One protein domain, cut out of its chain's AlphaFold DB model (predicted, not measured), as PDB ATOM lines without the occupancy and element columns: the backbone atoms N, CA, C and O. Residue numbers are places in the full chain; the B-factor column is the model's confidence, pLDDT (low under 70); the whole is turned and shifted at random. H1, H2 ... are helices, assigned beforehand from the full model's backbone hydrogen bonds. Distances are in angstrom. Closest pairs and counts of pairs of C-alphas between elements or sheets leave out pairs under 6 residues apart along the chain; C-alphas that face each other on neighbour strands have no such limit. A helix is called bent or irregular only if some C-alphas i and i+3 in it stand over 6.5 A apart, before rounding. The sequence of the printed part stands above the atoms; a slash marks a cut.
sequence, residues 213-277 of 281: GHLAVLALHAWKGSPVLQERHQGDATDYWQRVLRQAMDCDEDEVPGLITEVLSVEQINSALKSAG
ATOM      1  N   GLY A 213      45.533  -9.535 -41.991       70.38
ATOM      2  CA  GLY A 213      46.412 -10.093 -40.964       70.38
ATOM      3  C   GLY A 213      47.628  -9.213 -40.659       70.38
ATOM      4  O   GLY A 213      47.936  -8.999 -39.487       70.38
ATOM      5  N   HIS A 214      48.279  -8.651 -41.685       82.06
ATOM      6  CA  HIS A 214      49.420  -7.742 -41.502       82.06
ATOM      7  C   HIS A 214      48.993  -6.494 -40.728       82.06
ATOM      8  O   HIS A 214      49.621  -6.119 -39.738       82.06
ATOM      9  N   LEU A 215      47.882  -5.882 -41.145       81.19
ATOM     10  CA  LEU A 215      47.372  -4.671 -40.508       81.19
ATOM     11  C   LEU A 215      46.966  -4.927 -39.059       81.19
ATOM     12  O   LEU A 215      47.316  -4.127 -38.196       81.19
ATOM     13  N   ALA A 216      46.306  -6.053 -38.770       75.75
ATOM     14  CA  ALA A 216      45.848  -6.380 -37.420       75.75
ATOM     15  C   ALA A 216      47.015  -6.504 -36.441       75.75
ATOM     16  O   ALA A 216      46.975  -5.934 -35.350       75.75
ATOM     17  N   VAL A 217      48.080  -7.196 -36.854       76.06
ATOM     18  CA  VAL A 217      49.303  -7.332 -36.058       76.06
ATOM     19  C   VAL A 217      49.936  -5.964 -35.807       76.06
ATOM     20  O   VAL A 217      50.255  -5.634 -34.663       76.06
ATOM     21  N   LEU A 218      50.082  -5.148 -36.851       86.19
ATOM     22  CA  LEU A 218      50.769  -3.863 -36.755       86.19
ATOM     23  C   LEU A 218      49.987  -2.825 -35.951       86.19
ATOM     24  O   LEU A 218      50.570  -2.169 -35.089       86.19
ATOM     25  N   ALA A 219      48.676  -2.719 -36.154       82.62
ATOM     26  CA  ALA A 219      47.840  -1.828 -35.361       82.62
ATOM     27  C   ALA A 219      47.816  -2.248 -33.889       82.62
ATOM     28  O   ALA A 219      47.933  -1.405 -33.007       82.62
ATOM     29  N   LEU A 220      47.732  -3.548 -33.589       80.06
ATOM     30  CA  LEU A 220      47.776  -4.013 -32.203       80.06
ATOM     31  C   LEU A 220      49.122  -3.676 -31.539       80.06
ATOM     32  O   LEU A 220      49.148  -3.261 -30.378       80.06
ATOM     33  N   HIS A 221      50.231  -3.842 -32.265       83.44
ATOM     34  CA  HIS A 221      51.565  -3.492 -31.778       83.44
ATOM     35  C   HIS A 221      51.725  -1.985 -31.556       83.44
ATOM     36  O   HIS A 221      52.200  -1.584 -30.494       83.44
ATOM     37  N   ALA A 222      51.281  -1.158 -32.502       86.44
ATOM     38  CA  ALA A 222      51.309   0.297 -32.377       86.44
ATOM     39  C   ALA A 222      50.426   0.777 -31.213       86.44
ATOM     40  O   ALA A 222      50.865   1.578 -30.388       86.44
ATOM     41  N   TRP A 223      49.219   0.212 -31.082       86.94
ATOM     42  CA  TRP A 223      48.285   0.507 -29.997       86.94
ATOM     43  C   TRP A 223      48.875   0.194 -28.624       86.94
ATOM     44  O   TRP A 223      48.874   1.042 -27.736       86.94
ATOM     45  N   LYS A 224      49.417  -1.015 -28.436       83.88
ATOM     46  CA  LYS A 224      50.014  -1.426 -27.155       83.88
ATOM     47  C   LYS A 224      51.315  -0.684 -26.845       83.88
ATOM     48  O   LYS A 224      51.614  -0.472 -25.674       83.88
ATOM     49  N   GLY A 225      52.077  -0.317 -27.873       86.00
ATOM     50  CA  GLY A 225      53.389   0.312 -27.744       86.00
ATOM     51  C   GLY A 225      53.363   1.814 -27.459       86.00
ATOM     52  O   GLY A 225      54.409   2.363 -27.121       86.00
ATOM     53  N   SER A 226      52.209   2.484 -27.574       89.06
ATOM     54  CA  SER A 226      52.131   3.945 -27.465       89.06
ATOM     55  C   SER A 226      50.981   4.430 -26.580       89.06
ATOM     56  O   SER A 226      49.842   4.548 -27.038       89.06
ATOM     57  N   PRO A 227      51.270   4.802 -25.319       86.88
ATOM     58  CA  PRO A 227      50.302   5.463 -24.444       86.88
ATOM     59  C   PRO A 227      49.773   6.780 -25.031       86.88
ATOM     60  O   PRO A 227      48.600   7.098 -24.873       86.88
ATOM     61  N   VAL A 228      50.612   7.511 -25.774       85.06
ATOM     62  CA  VAL A 228      50.232   8.761 -26.456       85.06
ATOM     63  C   VAL A 228      49.171   8.505 -27.526       85.06
ATOM     64  O   VAL A 228      48.230   9.283 -27.678       85.06
ATOM     65  N   LEU A 229      49.301   7.401 -28.266       82.00
ATOM     66  CA  LEU A 229      48.297   6.978 -29.235       82.00
ATOM     67  C   LEU A 229      46.990   6.599 -28.523       82.00
ATOM     68  O   LEU A 229      45.924   7.057 -28.927       82.00
ATOM     69  N   GLN A 230      47.062   5.829 -27.435       84.19
ATOM     70  CA  GLN A 230      45.881   5.462 -26.647       84.19
ATOM     71  C   GLN A 230      45.145   6.701 -26.128       84.19
ATOM     72  O   GLN A 230      43.928   6.793 -26.272       84.19
ATOM     73  N   GLU A 231      45.870   7.685 -25.597       80.25
ATOM     74  CA  GLU A 231      45.305   8.949 -25.119       80.25
ATOM     75  C   GLU A 231      44.663   9.761 -26.256       80.25
ATOM     76  O   GLU A 231      43.522  10.210 -26.125       80.25
ATOM     77  N   ARG A 232      45.332   9.870 -27.417       79.69
ATOM     78  CA  ARG A 232      44.799  10.544 -28.619       79.69
ATOM     79  C   ARG A 232      43.455   9.954 -29.069       79.69
ATOM     80  O   ARG A 232      42.611  10.684 -29.591       79.69
ATOM     81  N   HIS A 233      43.259   8.656 -28.853       77.50
ATOM     82  CA  HIS A 233      42.034   7.927 -29.177       77.50
ATOM     83  C   HIS A 233      41.150   7.643 -27.952       77.50
ATOM     84  O   HIS A 233      40.232   6.836 -28.046       77.50
ATOM     85  N   GLN A 234      41.383   8.304 -26.812       84.12
ATOM     86  CA  GLN A 234      40.576   8.166 -25.587       84.12
ATOM     87  C   GLN A 234      40.440   6.712 -25.089       84.12
ATOM     88  O   GLN A 234      39.432   6.337 -24.498       84.12
ATOM     89  N   GLY A 235      41.440   5.871 -25.356       78.75
ATOM     90  CA  GLY A 235      41.420   4.443 -25.037       78.75
ATOM     91  C   GLY A 235      40.531   3.589 -25.952       78.75
ATOM     92  O   GLY A 235      40.426   2.384 -25.728       78.75
ATOM     93  N   ASP A 236      39.927   4.163 -26.995       78.62
ATOM     94  CA  ASP A 236      39.102   3.436 -27.958       78.62
ATOM     95  C   ASP A 236      39.965   2.791 -29.057       78.62
ATOM     96  O   ASP A 236      40.296   3.395 -30.082       78.62
ATOM     97  N   ALA A 237      40.317   1.521 -28.847       69.69
ATOM     98  CA  ALA A 237      41.071   0.727 -29.815       69.69
ATOM     99  C   ALA A 237      40.309   0.520 -31.139       69.69
ATOM    100  O   ALA A 237      40.932   0.303 -32.181       69.69
ATOM    101  N   THR A 238      38.974   0.599 -31.114       69.94
ATOM    102  CA  THR A 238      38.135   0.427 -32.304       69.94
ATOM    103  C   THR A 238      38.231   1.656 -33.204       69.94
ATOM    104  O   THR A 238      38.398   1.504 -34.415       69.94
ATOM    105  N   ASP A 239      38.218   2.863 -32.625       72.94
ATOM    106  CA  ASP A 239      38.452   4.124 -33.348       72.94
ATOM    107  C   ASP A 239      39.813   4.122 -34.055       72.94
ATOM    108  O   ASP A 239      39.913   4.469 -35.233       72.94
ATOM    109  N   TYR A 240      40.862   3.681 -33.355       77.31
ATOM    110  CA  TYR A 240      42.199   3.572 -33.932       77.31
ATOM    111  C   TYR A 240      42.252   2.555 -35.082       77.31
ATOM    112  O   TYR A 240      42.730   2.876 -36.173       77.31
ATOM    113  N   TRP A 241      41.697   1.358 -34.872       79.56
ATOM    114  CA  TRP A 241      41.660   0.297 -35.881       79.56
ATOM    115  C   TRP A 241      40.943   0.731 -37.167       79.56
ATOM    116  O   TRP A 241      41.449   0.519 -38.269       79.56
ATOM    117  N   GLN A 242      39.803   1.413 -37.038       74.38
ATOM    118  CA  GLN A 242      39.048   1.925 -38.184       74.38
ATOM    119  C   GLN A 242      39.844   2.946 -39.009       74.38
ATOM    120  O   GLN A 242      39.756   2.948 -40.238       74.38
ATOM    121  N   ARG A 243      40.650   3.795 -38.361       78.25
ATOM    122  CA  ARG A 243      41.487   4.782 -39.061       78.25
ATOM    123  C   ARG A 243      42.683   4.150 -39.760       78.25
ATOM    124  O   ARG A 243      43.005   4.565 -40.870       78.25
ATOM    125  N   VAL A 244      43.305   3.147 -39.142       79.38
ATOM    126  CA  VAL A 244      44.383   2.367 -39.769       79.38
ATOM    127  C   VAL A 244      43.870   1.661 -41.020       79.38
ATOM    128  O   VAL A 244      44.499   1.759 -42.069       79.38
ATOM    129  N   LEU A 245      42.705   1.010 -40.934       75.75
ATOM    130  CA  LEU A 245      42.073   0.375 -42.093       75.75
ATOM    131  C   LEU A 245      41.788   1.381 -43.210       75.75
ATOM    132  O   LEU A 245      41.998   1.063 -44.374       75.75
ATOM    133  N   ARG A 246      41.350   2.597 -42.868       70.00
ATOM    134  CA  ARG A 246      41.112   3.655 -43.855       70.00
ATOM    135  C   ARG A 246      42.388   4.071 -44.575       70.00
ATOM    136  O   ARG A 246      42.412   4.045 -45.795       70.00
ATOM    137  N   GLN A 247      43.445   4.385 -43.831       76.81
ATOM    138  CA  GLN A 247      44.729   4.739 -44.438       76.81
ATOM    139  C   GLN A 247      45.289   3.605 -45.296       76.81
ATOM    140  O   GLN A 247      45.800   3.869 -46.372       76.81
ATOM    141  N   ALA A 248      45.127   2.352 -44.869       77.75
ATOM    142  CA  ALA A 248      45.586   1.204 -45.644       77.75
ATOM    143  C   ALA A 248      44.892   1.065 -47.006       77.75
ATOM    144  O   ALA A 248      45.491   0.535 -47.935       77.75
ATOM    145  N   MET A 249      43.645   1.529 -47.140       71.56
ATOM    146  CA  MET A 249      42.949   1.545 -48.432       71.56
ATOM    147  C   MET A 249      43.485   2.623 -49.380       71.56
ATOM    148  O   MET A 249      43.377   2.450 -50.594       71.56
ATOM    149  N   ASP A 250      44.039   3.705 -48.828       71.75
ATOM    150  CA  ASP A 250      44.595   4.836 -49.576       71.75
ATOM    151  C   ASP A 250      46.102   4.685 -49.859       71.75
ATOM    152  O   ASP A 250      46.622   5.382 -50.728       71.75
ATOM    153  N   CYS A 251      46.789   3.788 -49.146       76.62
ATOM    154  CA  CYS A 251      48.201   3.465 -49.341       76.62
ATOM    155  C   CYS A 251      48.458   2.825 -50.714       76.62
ATOM    156  O   CYS A 251      47.691   1.973 -51.180       76.62
ATOM    157  N   ASP A 252      49.571   3.215 -51.337       77.00
ATOM    158  CA  ASP A 252      50.063   2.560 -52.549       77.00
ATOM    159  C   ASP A 252      50.636   1.159 -52.232       77.00
ATOM    160  O   ASP A 252      50.722   0.734 -51.073       77.00
ATOM    161  N   GLU A 253      50.987   0.403 -53.278       71.56
ATOM    162  CA  GLU A 253      51.625  -0.912 -53.137       71.56
ATOM    163  C   GLU A 253      52.856  -0.798 -52.210       71.56
ATOM    164  O   GLU A 253      53.708   0.069 -52.389       71.56
ATOM    165  N   ASP A 254      52.906  -1.657 -51.186       75.69
ATOM    166  CA  ASP A 254      53.955  -1.750 -50.151       75.69
ATOM    167  C   ASP A 254      54.028  -0.607 -49.118       75.69
ATOM    168  O   ASP A 254      54.892  -0.618 -48.233       75.69
ATOM    169  N   GLU A 255      53.098   0.350 -49.147       82.69
ATOM    170  CA  GLU A 255      53.048   1.417 -48.149       82.69
ATOM    171  C   GLU A 255      52.285   0.987 -46.883       82.69
ATOM    172  O   GLU A 255      51.191   0.416 -46.926       82.69
ATOM    173  N   VAL A 256      52.880   1.277 -45.721       84.88
ATOM    174  CA  VAL A 256      52.265   1.058 -44.407       84.88
ATOM    175  C   VAL A 256      51.534   2.333 -43.980       84.88
ATOM    176  O   VAL A 256      52.122   3.412 -44.066       84.88
ATOM    177  N   PRO A 257      50.309   2.236 -43.427       86.62
ATOM    178  CA  PRO A 257      49.565   3.385 -42.924       86.62
ATOM    179  C   PRO A 257      50.396   4.333 -42.055       86.62
ATOM    180  O   PRO A 257      51.046   3.900 -41.100       86.62
ATOM    181  N   GLY A 258      50.296   5.637 -42.330       82.25
ATOM    182  CA  GLY A 258      50.978   6.695 -41.574       82.25
ATOM    183  C   GLY A 258      50.771   6.600 -40.057       82.25
ATOM    184  O   GLY A 258      51.700   6.772 -39.282       82.25
ATOM    185  N   LEU A 259      49.572   6.218 -39.611       82.31
ATOM    186  CA  LEU A 259      49.240   6.031 -38.192       82.31
ATOM    187  C   LEU A 259      49.997   4.881 -37.517       82.31
ATOM    188  O   LEU A 259      50.070   4.835 -36.288       82.31
ATOM    189  N   ILE A 260      50.509   3.928 -38.295       86.00
ATOM    190  CA  ILE A 260      51.387   2.868 -37.801       86.00
ATOM    191  C   ILE A 260      52.834   3.372 -37.815       86.00
ATOM    192  O   ILE A 260      53.525   3.221 -36.810       86.00
ATOM    193  N   THR A 261      53.286   3.997 -38.906       87.25
ATOM    194  CA  THR A 261      54.680   4.463 -39.059       87.25
ATOM    195  C   THR A 261      55.021   5.693 -38.209       87.25
ATOM    196  O   THR A 261      56.184   5.908 -37.880       87.25
ATOM    197  N   GLU A 262      54.020   6.456 -37.758       85.81
ATOM    198  CA  GLU A 262      54.154   7.506 -36.733       85.81
ATOM    199  C   GLU A 262      54.631   6.952 -35.381       85.81
ATOM    200  O   GLU A 262      55.193   7.689 -34.568       85.81
ATOM    201  N   VAL A 263      54.361   5.672 -35.115       88.50
ATOM    202  CA  VAL A 263      54.548   5.048 -33.800       88.50
ATOM    203  C   VAL A 263      55.584   3.932 -33.834       88.50
ATOM    204  O   VAL A 263      56.324   3.753 -32.867       88.50
ATOM    205  N   LEU A 264      55.627   3.169 -34.924       88.62
ATOM    206  CA  LEU A 264      56.536   2.050 -35.105       88.62
ATOM    207  C   LEU A 264      57.605   2.388 -36.142       88.62
ATOM    208  O   LEU A 264      57.293   2.791 -37.262       88.62
ATOM    209  N   SER A 265      58.866   2.141 -35.792       91.75
ATOM    210  CA  SER A 265      59.964   2.165 -36.757       91.75
ATOM    211  C   SER A 265      59.857   0.999 -37.746       91.75
ATOM    212  O   SER A 265      59.198  -0.013 -37.484       91.75
ATOM    213  N   VAL A 266      60.560   1.099 -38.874       89.62
ATOM    214  CA  VAL A 266      60.614   0.031 -39.887       89.62
ATOM    215  C   VAL A 266      61.126  -1.285 -39.284       89.62
ATOM    216  O   VAL A 266      60.617  -2.364 -39.595       89.62
ATOM    217  N   GLU A 267      62.090  -1.225 -38.364       90.69
ATOM    218  CA  GLU A 267      62.597  -2.403 -37.654       90.69
ATOM    219  C   GLU A 267      61.529  -3.023 -36.743       90.69
ATOM    220  O   GLU A 267      61.408  -4.248 -36.684       90.69
ATOM    221  N   GLN A 268      60.732  -2.196 -36.058       90.50
ATOM    222  CA  GLN A 268      59.644  -2.659 -35.192       90.50
ATOM    223  C   GLN A 268      58.505  -3.291 -35.996       90.50
ATOM    224  O   GLN A 268      57.984  -4.327 -35.584       90.50
ATOM    225  N   ILE A 269      58.165  -2.725 -37.157       89.31
ATOM    226  CA  ILE A 269      57.177  -3.278 -38.096       89.31
ATOM    227  C   ILE A 269      57.620  -4.673 -38.558       89.31
ATOM    228  O   ILE A 269      56.884  -5.648 -38.401       89.31
ATOM    229  N   ASN A 270      58.857  -4.796 -39.047       89.06
ATOM    230  CA  ASN A 270      59.404  -6.073 -39.509       89.06
ATOM    231  C   ASN A 270      59.510  -7.110 -38.383       89.06
ATOM    232  O   ASN A 270      59.216  -8.291 -38.586       89.06
ATOM    233  N   SER A 271      59.900  -6.679 -37.179       90.38
ATOM    234  CA  SER A 271      59.950  -7.541 -35.997       90.38
ATOM    235  C   SER A 271      58.560  -8.055 -35.612       90.38
ATOM    236  O   SER A 271      58.394  -9.257 -35.394       90.38
ATOM    237  N   ALA A 272      57.552  -7.175 -35.601       83.12
ATOM    238  CA  ALA A 272      56.171  -7.521 -35.283       83.12
ATOM    239  C   ALA A 272      55.605  -8.549 -36.275       83.12
ATOM    240  O   ALA A 272      55.129  -9.604 -35.849       83.12
ATOM    241  N   LEU A 273      55.743  -8.311 -37.585       85.44
ATOM    242  CA  LEU A 273      55.269  -9.239 -38.621       85.44
ATOM    243  C   LEU A 273      55.961 -10.606 -38.527       85.44
ATOM    244  O   LEU A 273      55.288 -11.640 -38.503       85.44
ATOM    245  N   LYS A 274      57.292 -10.614 -38.366       88.00
ATOM    246  CA  LYS A 274      58.075 -11.846 -38.204       88.00
ATOM    247  C   LYS A 274      57.661 -12.629 -36.957       88.00
ATOM    248  O   LYS A 274      57.550 -13.851 -37.016       88.00
ATOM    249  N   SER A 275      57.427 -11.940 -35.839       80.00
ATOM    250  CA  SER A 275      57.011 -12.573 -34.581       80.00
ATOM    251  C   SER A 275      55.622 -13.213 -34.666       80.00
ATOM    252  O   SER A 275      55.373 -14.226 -34.017       80.00
ATOM    253  N   ALA A 276      54.747 -12.667 -35.513       74.38
ATOM    254  CA  ALA A 276      53.403 -13.176 -35.747       74.38
ATOM    255  C   ALA A 276      53.341 -14.292 -36.811       74.38
ATOM    256  O   ALA A 276      52.258 -14.797 -37.099       74.38
ATOM    257  N   GLY A 277      54.477 -14.679 -37.408       79.12
ATOM    258  CA  GLY A 277      54.522 -15.682 -38.478       79.12
ATOM    259  C   GLY A 277      53.872 -15.220 -39.785       79.12
ATOM    260  O   GLY A 277      53.557 -16.046 -40.643       79.12
TER     261      GLY A 277
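This is residues 213 to 277 of the 281 residues of an uncharacterized protein of Nitrosospira sp. Nsp2 (UniProt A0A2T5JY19). The longest helix, H3, crosses one side of H1, the helix nearest the middle, and H5 crosses H1 on another side; H3 and H5 stay apart, with H1 between them. The short H4 packs on H3 and H1, and the short H2 makes a corner with the end of H1. The printed part has 65 residues with five named helices, in the order H1, H2, H3, H4, H5, and no named strand; its class is all helix. It is compact, with a radius of gyration of the C-alphas of 11.1 A, and rounded, with spans of 29 by 25 by 18 A.

H3 has residues 237 to 250 and measures 20.5 A from first to last C-alpha; C-alpha 237 is at (41.071, 0.727, -29.815). H1 has residues 213 to 225 and measures 18.2 A, beginning with C-alpha 213 at (46.412, -10.093, -40.964). H5 has residues 266 to 275 and measures 14.1 A, ending with C-alpha 275 at (57.011, -12.573, -34.581). H2, residues 227 to 232, measures 8.6 A, and H4, residues 258 to 261, measures 5.0 A. No helix is bent.

H3 touches H1 at a steep tilt of 48 degrees, opposite ways; their closest C-alphas, those of Trp 241 and Ala 219, are 6.6 A apart. H3 touches H4 with residues 243 to 247 alone, and the closest C-alphas are those of Val 244 and Leu 259, 6.3 A apart. H1 is the hub, touching the four other helices. It touches H5 at a steep tilt of 64 degrees, opposite ways, with the C-alphas of Leu 218 and Ile 269 closest at 6.6 A. With residues 218 to 222 alone, H1 only just touches H4, with 3 pairs of C-alphas within 8 A; the closest are those of Ala 222 and Ile 260, 6.0 A apart. With residues 222 to 223 alone, H1 only just touches H2, and only at the corner, with 3 pairs within 8 A; the closest C-alphas are those of Trp 223 and Gln 230, 6.4 A apart. H2 and H3 are close but not clearly touching, while H4 and H5 meet only through their link. H3 and H5 are apart, as are H2 and H4, and H2 and H5. In H1, H2, H3 and H5 every O i to N i+4 pair is within hydrogen-bond range; H4 is too short for such a pair.

The C-alphas farthest apart, those of Gln 234 and Glu 253, are 31.0 A apart. The printed part has no cut and no long link; the link from H3 to H4, of 7 residues, is short, and the others are tight. The mean pLDDT of the printed part is 81.4, and residues 237 to 238 are under 70.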